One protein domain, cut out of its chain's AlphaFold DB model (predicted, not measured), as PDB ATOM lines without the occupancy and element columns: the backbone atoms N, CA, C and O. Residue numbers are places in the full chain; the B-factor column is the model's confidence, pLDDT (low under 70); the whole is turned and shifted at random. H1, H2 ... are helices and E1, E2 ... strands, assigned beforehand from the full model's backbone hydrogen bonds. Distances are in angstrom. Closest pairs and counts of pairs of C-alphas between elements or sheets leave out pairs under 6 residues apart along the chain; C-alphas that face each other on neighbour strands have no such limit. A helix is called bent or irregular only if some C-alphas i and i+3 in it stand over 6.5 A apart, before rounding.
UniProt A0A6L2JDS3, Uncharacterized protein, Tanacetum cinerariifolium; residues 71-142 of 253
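This is residues 71 to 142 of the 253 residues of an uncharacterized protein of Tanacetum cinerariifolium (UniProt A0A6L2JDS3). A small hairpin of two strands, E1 and E2, sits at the beginning of a long bent helix, H1; H2 folds back beside the second arm of H1, making a helical hairpin. The 72 printed residues have two named strands and two named helices, in the order E1, E2, H1, H2; the sheet E1 - E2 is antiparallel and the class is mostly helix. The whole is loose, with a radius of gyration of the C-alphas of 14.7 A, and elongated, spanning 45 by 27 by 27 A.

E1, residues 72 to 75, begins at C-alpha 72 (213.041, 174.502, 256.331) and is 10.2 A long; E2, residues 81 to 84, is 9.5 A long. H1, residues 88 to 114, was assigned as one helix by its hydrogen bonds but is bent: C-alphas 101 and 104 are 6.8 A apart. Its arms are H1a, residues 88 to 101, 19.5 A, and H1b, residues 104 to 114, 15.7 A. H2, residues 123 to 138, 22.5 A, ends at C-alpha 138 (227.961, 172.270, 273.394).

E1 and E2 form a hairpin at 142 degrees; N 82 and O 74 are 2.7 A apart, within hydrogen-bond range. The closest C-alphas of E2 and H1a, His 83 and Trp 91, are 7.6 A apart. H1a and H1b are near each other, at a steep tilt of 68 degrees, only just short of about perpendicular. H1b and H2 touch, closest at the C-alphas of His 114 and Ala 125, 6.7 A, at a shallow tilt of 10 degrees, opposite ways. H1a and H2 are close but not clearly touching, with the closest C-alphas, Ala 99 and Arg 136, 8.0 A apart. In H1a, H1b and H2 every O i to N i+4 pair is within hydrogen-bond range.

The C-alphas farthest apart, Glu 86 and Gly 117, are 45.8 A apart. The printed part has no cut and no long link. Mean pLDDT of the printed part is 77.7; residues under 70 include 87 to 102 and 138 to 142.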
ATOM      1  N   ILE A  71     213.944 178.608 254.107       69.25
ATOM      2  CA  ILE A  71     214.669 177.711 255.006       69.25
ATOM      3  C   ILE A  71     213.638 176.808 255.684       69.25
ATOM      4  O   ILE A  71     212.651 177.297 256.234       69.25
ATOM      5  N   ARG A  72     213.844 175.492 255.608       67.88
ATOM      6  CA  ARG A  72     213.041 174.502 256.331       67.88
ATOM      7  C   ARG A  72     213.901 173.871 257.412       67.88
ATOM      8  O   ARG A  72     215.000 173.392 257.131       67.88
ATOM      9  N   PHE A  73     213.376 173.882 258.626       71.56
ATOM     10  CA  PHE A  73     213.961 173.212 259.773       71.56
ATOM     11  C   PHE A  73     213.033 172.077 260.174       71.56
ATOM     12  O   PHE A  73     211.815 172.264 260.206       71.56
ATOM     13  N   GLU A  74     213.608 170.927 260.487       80.38
ATOM     14  CA  GLU A  74     212.900 169.826 261.128       80.38
ATOM     15  C   GLU A  74     213.630 169.492 262.421       80.38
ATOM     16  O   GLU A  74     214.855 169.452 262.456       80.38
ATOM     17  N   PHE A  75     212.893 169.305 263.508       68.62
ATOM     18  CA  PHE A  75     213.475 168.782 264.736       68.62
ATOM     19  C   PHE A  75     213.327 167.269 264.710       68.62
ATOM     20  O   PHE A  75     212.227 166.771 264.486       68.62
ATOM     21  N   ASN A  76     214.420 166.544 264.937       75.31
ATOM     22  CA  ASN A  76     214.327 165.103 265.139       75.31
ATOM     23  C   ASN A  76     213.787 164.779 266.543       75.31
ATOM     24  O   ASN A  76     213.706 165.647 267.414       75.31
ATOM     25  N   ASP A  77     213.491 163.503 266.793       79.00
ATOM     26  CA  ASP A  77     212.961 163.014 268.077       79.00
ATOM     27  C   ASP A  77     213.883 163.296 269.278       79.00
ATOM     28  O   ASP A  77     213.459 163.246 270.432       79.00
ATOM     29  N   LYS A  78     215.158 163.616 269.022       73.00
ATOM     30  CA  LYS A  78     216.154 163.987 270.036       73.00
ATOM     31  C   LYS A  78     216.204 165.500 270.291       73.00
ATOM     32  O   LYS A  78     217.073 165.962 271.027       73.00
ATOM     33  N   GLY A  79     215.324 166.283 269.666       67.19
ATOM     34  CA  GLY A  79     215.310 167.744 269.755       67.19
ATOM     35  C   GLY A  79     216.476 168.423 269.030       67.19
ATOM     36  O   GLY A  79     216.735 169.603 269.254       67.19
ATOM     37  N   THR A  80     217.193 167.700 268.165       72.31
ATOM     38  CA  THR A  80     218.244 168.280 267.321       72.31
ATOM     39  C   THR A  80     217.609 168.893 266.080       72.31
ATOM     40  O   THR A  80     216.814 168.247 265.397       72.31
ATOM     41  N   MET A  81     217.960 170.142 265.789       76.12
ATOM     42  CA  MET A  81     217.477 170.872 264.621       76.12
ATOM     43  C   MET A  81     218.251 170.426 263.374       76.12
ATOM     44  O   MET A  81     219.463 170.613 263.291       76.12
ATOM     45  N   LEU A  82     217.555 169.843 262.406       76.19
ATOM     46  CA  LEU A  82     218.087 169.402 261.123       76.19
ATOM     47  C   LEU A  82     217.708 170.406 260.029       76.19
ATOM     48  O   LEU A  82     216.545 170.791 259.870       76.19
ATOM     49  N   HIS A  83     218.703 170.827 259.251       75.62
ATOM     50  CA  HIS A  83     218.486 171.633 258.055       75.62
ATOM     51  C   HIS A  83     218.079 170.728 256.891       75.62
ATOM     52  O   HIS A  83     218.861 169.882 256.459       75.62
ATOM     53  N   LEU A  84     216.883 170.933 256.341       67.00
ATOM     54  CA  LEU A  84     216.399 170.161 255.197       67.00
ATOM     55  C   LEU A  84     216.611 170.907 253.874       67.00
ATOM     56  O   LEU A  84     216.258 172.081 253.741       67.00
ATOM     57  N   GLY A  85     217.112 170.185 252.867       75.94
ATOM     58  CA  GLY A  85     217.154 170.614 251.464       75.94
ATOM     59  C   GLY A  85     218.559 170.734 250.872       75.94
ATOM     60  O   GLY A  85     219.561 170.614 251.568       75.94
ATOM     61  N   GLU A  86     218.623 171.030 249.571       74.69
ATOM     62  CA  GLU A  86     219.864 171.137 248.773       74.69
ATOM     63  C   GLU A  86     220.846 172.211 249.281       74.69
ATOM     64  O   GLU A  86     222.016 172.222 248.912       74.69
ATOM     65  N   ASN A  87     220.394 173.095 250.176       67.19
ATOM     66  CA  ASN A  87     221.211 174.134 250.799       67.19
ATOM     67  C   ASN A  87     221.707 173.774 252.214       67.19
ATOM     68  O   ASN A  87     222.329 174.624 252.851       67.19
ATOM     69  N   SER A  88     221.446 172.567 252.734       67.19
ATOM     70  CA  SER A  88     221.774 172.194 254.123       67.19
ATOM     71  C   SER A  88     223.268 172.310 254.435       67.19
ATOM     72  O   SER A  88     223.628 172.907 255.445       67.19
ATOM     73  N   ALA A  89     224.144 171.837 253.542       66.25
ATOM     74  CA  ALA A  89     225.595 171.944 253.700       66.25
ATOM     75  C   ALA A  89     226.065 173.410 253.694       66.25
ATOM     76  O   ALA A  89     226.885 173.818 254.512       66.25
ATOM     77  N   ARG A  90     225.478 174.246 252.826       69.19
ATOM     78  CA  ARG A  90     225.792 175.682 252.756       69.19
ATOM     79  C   ARG A  90     225.347 176.421 254.018       69.19
ATOM     80  O   ARG A  90     226.081 177.282 254.495       69.19
ATOM     81  N   TRP A  91     224.174 176.092 254.558       67.50
ATOM     82  CA  TRP A  91     223.687 176.656 255.820       67.50
ATOM     83  C   TRP A  91     224.448 176.125 257.026       67.50
ATOM     84  O   TRP A  91     224.692 176.907 257.930       67.50
ATOM     85  N   SER A  92     224.876 174.863 257.025       65.31
ATOM     86  CA  SER A  92     225.708 174.300 258.094       65.31
ATOM     87  C   SER A  92     227.060 175.005 258.137       65.31
ATOM     88  O   SER A  92     227.426 175.522 259.181       65.31
ATOM     89  N   ASN A  93     227.716 175.187 256.986       67.75
ATOM     90  CA  ASN A  93     228.962 175.955 256.897       67.75
ATOM     91  C   ASN A  93     228.759 177.434 257.263       67.75
ATOM     92  O   ASN A  93     229.612 178.042 257.909       67.75
ATOM     93  N   LEU A  94     227.629 178.036 256.870       68.81
ATOM     94  CA  LEU A  94     227.301 179.406 257.261       68.81
ATOM     95  C   LEU A  94     227.092 179.502 258.775       68.81
ATOM     96  O   LEU A  94     227.704 180.358 259.401       68.81
ATOM     97  N   MET A  95     226.289 178.617 259.363       65.69
ATOM     98  CA  MET A  95     226.016 178.572 260.797       65.69
ATOM     99  C   MET A  95     227.265 178.241 261.598       65.69
ATOM    100  O   MET A  95     227.456 178.851 262.633       65.69
ATOM    101  N   GLU A  96     228.141 177.363 261.120       66.19
ATOM    102  CA  GLU A  96     229.429 177.060 261.741       66.19
ATOM    103  C   GLU A  96     230.367 178.273 261.676       66.19
ATOM    104  O   GLU A  96     230.929 178.685 262.689       66.19
ATOM    105  N   SER A  97     230.460 178.942 260.521       63.88
ATOM    106  CA  SER A  97     231.249 180.173 260.398       63.88
ATOM    107  C   SER A  97     230.714 181.308 261.285       63.88
ATOM    108  O   SER A  97     231.504 182.010 261.921       63.88
ATOM    109  N   PHE A  98     229.387 181.445 261.399       63.97
ATOM    110  CA  PHE A  98     228.725 182.370 262.320       63.97
ATOM    111  C   PHE A  98     228.942 181.950 263.779       63.97
ATOM    112  O   PHE A  98     229.281 182.799 264.599       63.97
ATOM    113  N   ALA A  99     228.810 180.661 264.102       64.12
ATOM    114  CA  ALA A  99     228.975 180.084 265.437       64.12
ATOM    115  C   ALA A  99     230.410 180.256 265.966       64.12
ATOM    116  O   ALA A  99     230.618 180.509 267.149       64.12
ATOM    117  N   ILE A 100     231.408 180.158 265.089       61.69
ATOM    118  CA  ILE A 100     232.819 180.222 265.477       61.69
ATOM    119  C   ILE A 100     233.335 181.667 265.493       61.69
ATOM    120  O   ILE A 100     234.067 182.038 266.410       61.69
ATOM    121  N   ARG A 101     232.978 182.505 264.505       64.50
ATOM    122  CA  ARG A 101     233.532 183.873 264.400       64.50
ATOM    123  C   ARG A 101     232.662 184.945 265.035       64.50
ATOM    124  O   ARG A 101     233.202 185.853 265.658       64.50
ATOM    125  N   GLU A 102     231.347 184.870 264.865       69.62
ATOM    126  CA  GLU A 102     230.441 185.969 265.223       69.62
ATOM    127  C   GLU A 102     229.637 185.693 266.497       69.62
ATOM    128  O   GLU A 102     229.218 186.623 267.184       69.62
ATOM    129  N   TYR A 103     229.467 184.431 266.876       73.88
ATOM    130  CA  TYR A 103     228.739 184.022 268.078       73.88
ATOM    131  C   TYR A 103     229.364 184.536 269.377       73.88
ATOM    132  O   TYR A 103     228.615 185.022 270.223       73.88
ATOM    133  N   PRO A 104     230.705 184.540 269.554       79.94
ATOM    134  CA  PRO A 104     231.309 185.164 270.730       79.94
ATOM    135  C   PRO A 104     230.970 186.658 270.824       79.94
ATOM    136  O   PRO A 104     230.620 187.148 271.897       79.94
ATOM    137  N   SER A 105     230.992 187.374 269.693       80.00
ATOM    138  CA  SER A 105     230.585 188.783 269.648       80.00
ATOM    139  C   SER A 105     229.081 188.982 269.832       80.00
ATOM    140  O   SER A 105     228.674 189.988 270.407       80.00
ATOM    141  N   LEU A 106     228.251 188.030 269.398       85.75
ATOM    142  CA  LEU A 106     226.802 188.064 269.577       85.75
ATOM    143  C   LEU A 106     226.426 187.886 271.050       85.75
ATOM    144  O   LEU A 106     225.632 188.670 271.561       85.75
ATOM    145  N   ILE A 107     227.037 186.916 271.739       86.81
ATOM    146  CA  ILE A 107     226.850 186.690 273.179       86.81
ATOM    147  C   ILE A 107     227.238 187.948 273.960       86.81
ATOM    148  O   ILE A 107     226.483 188.384 274.830       86.81
ATOM    149  N   GLN A 108     228.372 188.568 273.614       86.94
ATOM    150  CA  GLN A 108     228.818 189.801 274.263       86.94
ATOM    151  C   GLN A 108     227.869 190.973 273.984       86.94
ATOM    152  O   GLN A 108     227.434 191.645 274.910       86.94
ATOM    153  N   THR A 109     227.482 191.182 272.724       89.44
ATOM    154  CA  THR A 109     226.562 192.267 272.347       89.44
ATOM    155  C   THR A 109     225.201 192.092 273.022       89.44
ATOM    156  O   THR A 109     224.591 193.068 273.458       89.44
ATOM    157  N   PHE A 110     224.709 190.855 273.129       91.44
ATOM    158  CA  PHE A 110     223.469 190.552 273.834       91.44
ATOM    159  C   PHE A 110     223.585 190.892 275.322       91.44
ATOM    160  O   PHE A 110     222.702 191.562 275.852       91.44
ATOM    161  N   PHE A 111     224.686 190.505 275.972       93.12
ATOM    162  CA  PHE A 111     224.961 190.871 277.363       93.12
ATOM    163  C   PHE A 111     224.978 192.395 277.550       93.12
ATOM    164  O   PHE A 111     224.222 192.919 278.365       93.12
ATOM    165  N   ASP A 112     225.745 193.120 276.733       93.31
ATOM    166  CA  ASP A 112     225.906 194.577 276.837       93.31
ATOM    167  C   ASP A 112     224.592 195.350 276.621       93.31
ATOM    168  O   ASP A 112     224.406 196.447 277.143       93.31
ATOM    169  N   THR A 113     223.673 194.801 275.821       93.44
ATOM    170  CA  THR A 113     222.392 195.449 275.493       93.44
ATOM    171  C   THR A 113     221.270 195.129 276.475       93.44
ATOM    172  O   THR A 113     220.324 195.912 276.576       93.44
ATOM    173  N   HIS A 114     221.363 194.007 277.193       93.19
ATOM    174  CA  HIS A 114     220.308 193.524 278.093       93.19
ATOM    175  C   HIS A 114     220.699 193.579 279.574       93.19
ATOM    176  O   HIS A 114     219.893 193.195 280.428       93.19
ATOM    177  N   THR A 115     221.896 194.085 279.885       94.25
ATOM    178  CA  THR A 115     222.353 194.331 281.254       94.25
ATOM    179  C   THR A 115     222.558 195.819 281.527       94.25
ATOM    180  O   THR A 115     222.931 196.599 280.651       94.25
ATOM    181  N   TYR A 116     222.295 196.234 282.765       94.31
ATOM    182  CA  TYR A 116     222.636 197.564 283.260       94.31
ATOM    183  C   TYR A 116     223.350 197.412 284.600       94.31
ATOM    184  O   TYR A 116     222.739 197.005 285.583       94.31
ATOM    185  N   GLY A 117     224.650 197.714 284.632       94.44
ATOM    186  CA  GLY A 117     225.479 197.443 285.811       94.44
ATOM    187  C   GLY A 117     225.657 195.947 286.075       94.44
ATOM    188  O   GLY A 117     225.578 195.526 287.222       94.44
ATOM    189  N   ASP A 118     225.851 195.161 285.012       91.44
ATOM    190  CA  ASP A 118     226.044 193.702 285.040       91.44
ATOM    191  C   ASP A 118     224.827 192.877 285.514       91.44
ATOM    192  O   ASP A 118     224.905 191.654 285.611       91.44
ATOM    193  N   GLU A 119     223.672 193.514 285.739       94.25
ATOM    194  CA  GLU A 119     222.407 192.846 286.058       94.25
ATOM    195  C   GLU A 119     221.448 192.856 284.861       94.25
ATOM    196  O   GLU A 119     221.243 193.887 284.215       94.25
ATOM    197  N   PHE A 120     220.835 191.704 284.567       94.94
ATOM    198  CA  PHE A 120     219.805 191.592 283.532       94.94
ATOM    199  C   PHE A 120     218.518 192.291 283.965       94.94
ATOM    200  O   PHE A 120     217.973 192.006 285.028       94.94
ATOM    201  N   ALA A 121     217.982 193.150 283.096       88.81
ATOM    202  CA  ALA A 121     216.726 193.853 283.364       88.81
ATOM    203  C   ALA A 121     215.482 192.940 283.292       88.81
ATOM    204  O   ALA A 121     214.420 193.311 283.789       88.81
ATOM    205  N   GLN A 122     215.599 191.778 282.640       92.69
ATOM    206  CA  GLN A 122     214.516 190.817 282.415       92.69
ATOM    207  C   GLN A 122     215.004 189.389 282.674       92.69
ATOM    208  O   GLN A 122     216.092 189.008 282.229       92.69
ATOM    209  N   ASP A 123     214.184 188.583 283.350       92.75
ATOM    210  CA  ASP A 123     214.497 187.179 283.638       92.75
ATOM    211  C   ASP A 123     214.581 186.343 282.349       92.75
ATOM    212  O   ASP A 123     215.416 185.444 282.242       92.75
ATOM    213  N   GLU A 124     213.780 186.675 281.333       91.50
ATOM    214  CA  GLU A 124     213.794 186.017 280.026       91.50
ATOM    215  C   GLU A 124     215.128 186.225 279.305       91.50
ATOM    216  O   GLU A 124     215.691 185.275 278.757       91.50
ATOM    217  N   ALA A 125     215.676 187.445 279.359       90.44
ATOM    218  CA  ALA A 125     216.973 187.757 278.767       90.44
ATOM    219  C   ALA A 125     218.101 186.972 279.453       90.44
ATOM    220  O   ALA A 125     218.980 186.442 278.772       90.44
ATOM    221  N   ARG A 126     218.034 186.806 280.783       93.81
ATOM    222  CA  ARG A 126     218.974 185.955 281.530       93.81
ATOM    223  C   ARG A 126     218.904 184.502 281.057       93.81
ATOM    224  O   ARG A 126     219.936 183.906 280.763       93.81
ATOM    225  N   VAL A 127     217.703 183.930 280.943       90.88
ATOM    226  CA  VAL A 127     217.518 182.542 280.470       90.88
ATOM    227  C   VAL A 127     218.047 182.362 279.046       90.88
ATOM    228  O   VAL A 127     218.679 181.354 278.731       90.88
ATOM    229  N   GLN A 128     217.820 183.345 278.179       87.56
ATOM    230  CA  GLN A 128     218.292 183.301 276.801       87.56
ATOM    231  C   GLN A 128     219.823 183.389 276.718       87.56
ATOM    232  O   GLN A 128     220.434 182.640 275.958       87.56
ATOM    233  N   TYR A 129     220.445 184.234 277.544       90.69
ATOM    234  CA  TYR A 129     221.900 184.327 277.673       90.69
ATOM    235  C   TYR A 129     222.531 183.016 278.156       90.69
ATOM    236  O   TYR A 129     223.462 182.515 277.527       90.69
ATOM    237  N   GLU A 130     221.968 182.405 279.200       89.56
ATOM    238  CA  GLU A 130     222.388 181.089 279.699       89.56
ATOM    239  C   GLU A 130     222.285 180.004 278.617       89.56
ATOM    240  O   GLU A 130     223.181 179.174 278.464       89.56
ATOM    241  N   ASN A 131     221.230 180.023 277.798       81.62
ATOM    242  CA  ASN A 131     221.100 179.096 276.673       81.62
ATOM    243  C   ASN A 131     222.167 179.324 275.594       81.62
ATOM    244  O   ASN A 131     222.695 178.352 275.054       81.62
ATOM    245  N   MET A 132     222.519 180.577 275.291       85.56
ATOM    246  CA  MET A 132     223.608 180.865 274.352       85.56
ATOM    247  C   MET A 132     224.971 180.412 274.892       85.56
ATOM    248  O   MET A 132     225.781 179.899 274.121       85.56
ATOM    249  N   LEU A 133     225.214 180.542 276.202       85.50
ATOM    250  CA  LEU A 133     226.410 179.992 276.849       85.50
ATOM    251  C   LEU A 133     226.438 178.461 276.774       85.50
ATOM    252  O   LEU A 133     227.439 177.889 276.353       85.50
ATOM    253  N   ARG A 134     225.317 177.790 277.065       81.94
ATOM    254  CA  ARG A 134     225.208 176.329 276.917       81.94
ATOM    255  C   ARG A 134     225.486 175.871 275.490       81.94
ATOM    256  O   ARG A 134     226.176 174.876 275.306       81.94
ATOM    257  N   LEU A 135     224.968 176.582 274.487       77.56
ATOM    258  CA  LEU A 135     225.216 176.277 273.074       77.56
ATOM    259  C   LEU A 135     226.686 176.471 272.686       77.56
ATOM    260  O   LEU A 135     227.231 175.654 271.945       77.56
ATOM    261  N   ARG A 136     227.344 177.506 273.220       79.62
ATOM    262  CA  ARG A 136     228.789 177.709 273.056       79.62
ATOM    263  C   ARG A 136     229.582 176.524 273.609       79.62
ATOM    264  O   ARG A 136     230.487 176.039 272.934       79.62
ATOM    265  N   ASP A 137     229.221 176.045 274.795       74.94
ATOM    266  CA  ASP A 137     229.901 174.917 275.437       74.94
ATOM    267  C   ASP A 137     229.579 173.585 274.740       74.94
ATOM    268  O   ASP A 137     230.454 172.741 274.575       74.94
ATOM    269  N   LEU A 138     228.354 173.411 274.232       67.44
ATOM    270  CA  LEU A 138     227.961 172.270 273.394       67.44
ATOM    271  C   LEU A 138     228.804 172.167 272.116       67.44
ATOM    272  O   LEU A 138     229.157 171.056 271.725       67.44
ATOM    273  N   GLY A 139     229.192 173.297 271.519       60.53
ATOM    274  CA  GLY A 139     230.138 173.331 270.399       60.53
ATOM    275  C   GLY A 139     231.551 172.838 270.754       60.53
ATOM    276  O   GLY A 139     232.288 172.422 269.863       60.53
ATOM    277  N   ALA A 140     231.922 172.834 272.039       52.62
ATOM    278  CA  ALA A 140     233.216 172.357 272.536       52.62
ATOM    279  C   ALA A 140     233.184 170.906 273.063       52.62
ATOM    280  O   ALA A 140     234.237 170.297 273.255       52.62
ATOM    281  N   ASN A 141     231.998 170.324 273.265       43.56
ATOM    282  CA  ASN A 141     231.812 169.027 273.925       43.56
ATOM    283  C   ASN A 141     231.951 167.820 272.983       43.56
ATOM    284  O   ASN A 141     231.237 166.822 273.118       43.56
ATOM    285  N   THR A 142     232.904 167.855 272.051       52.06
ATOM    286  CA  THR A 142     233.381 166.588 271.488       52.06
ATOM    287  C   THR A 142     234.107 165.843 272.618       52.06
ATOM    288  O   THR A 142     234.865 166.470 273.361       52.06
TER     289      THR A 142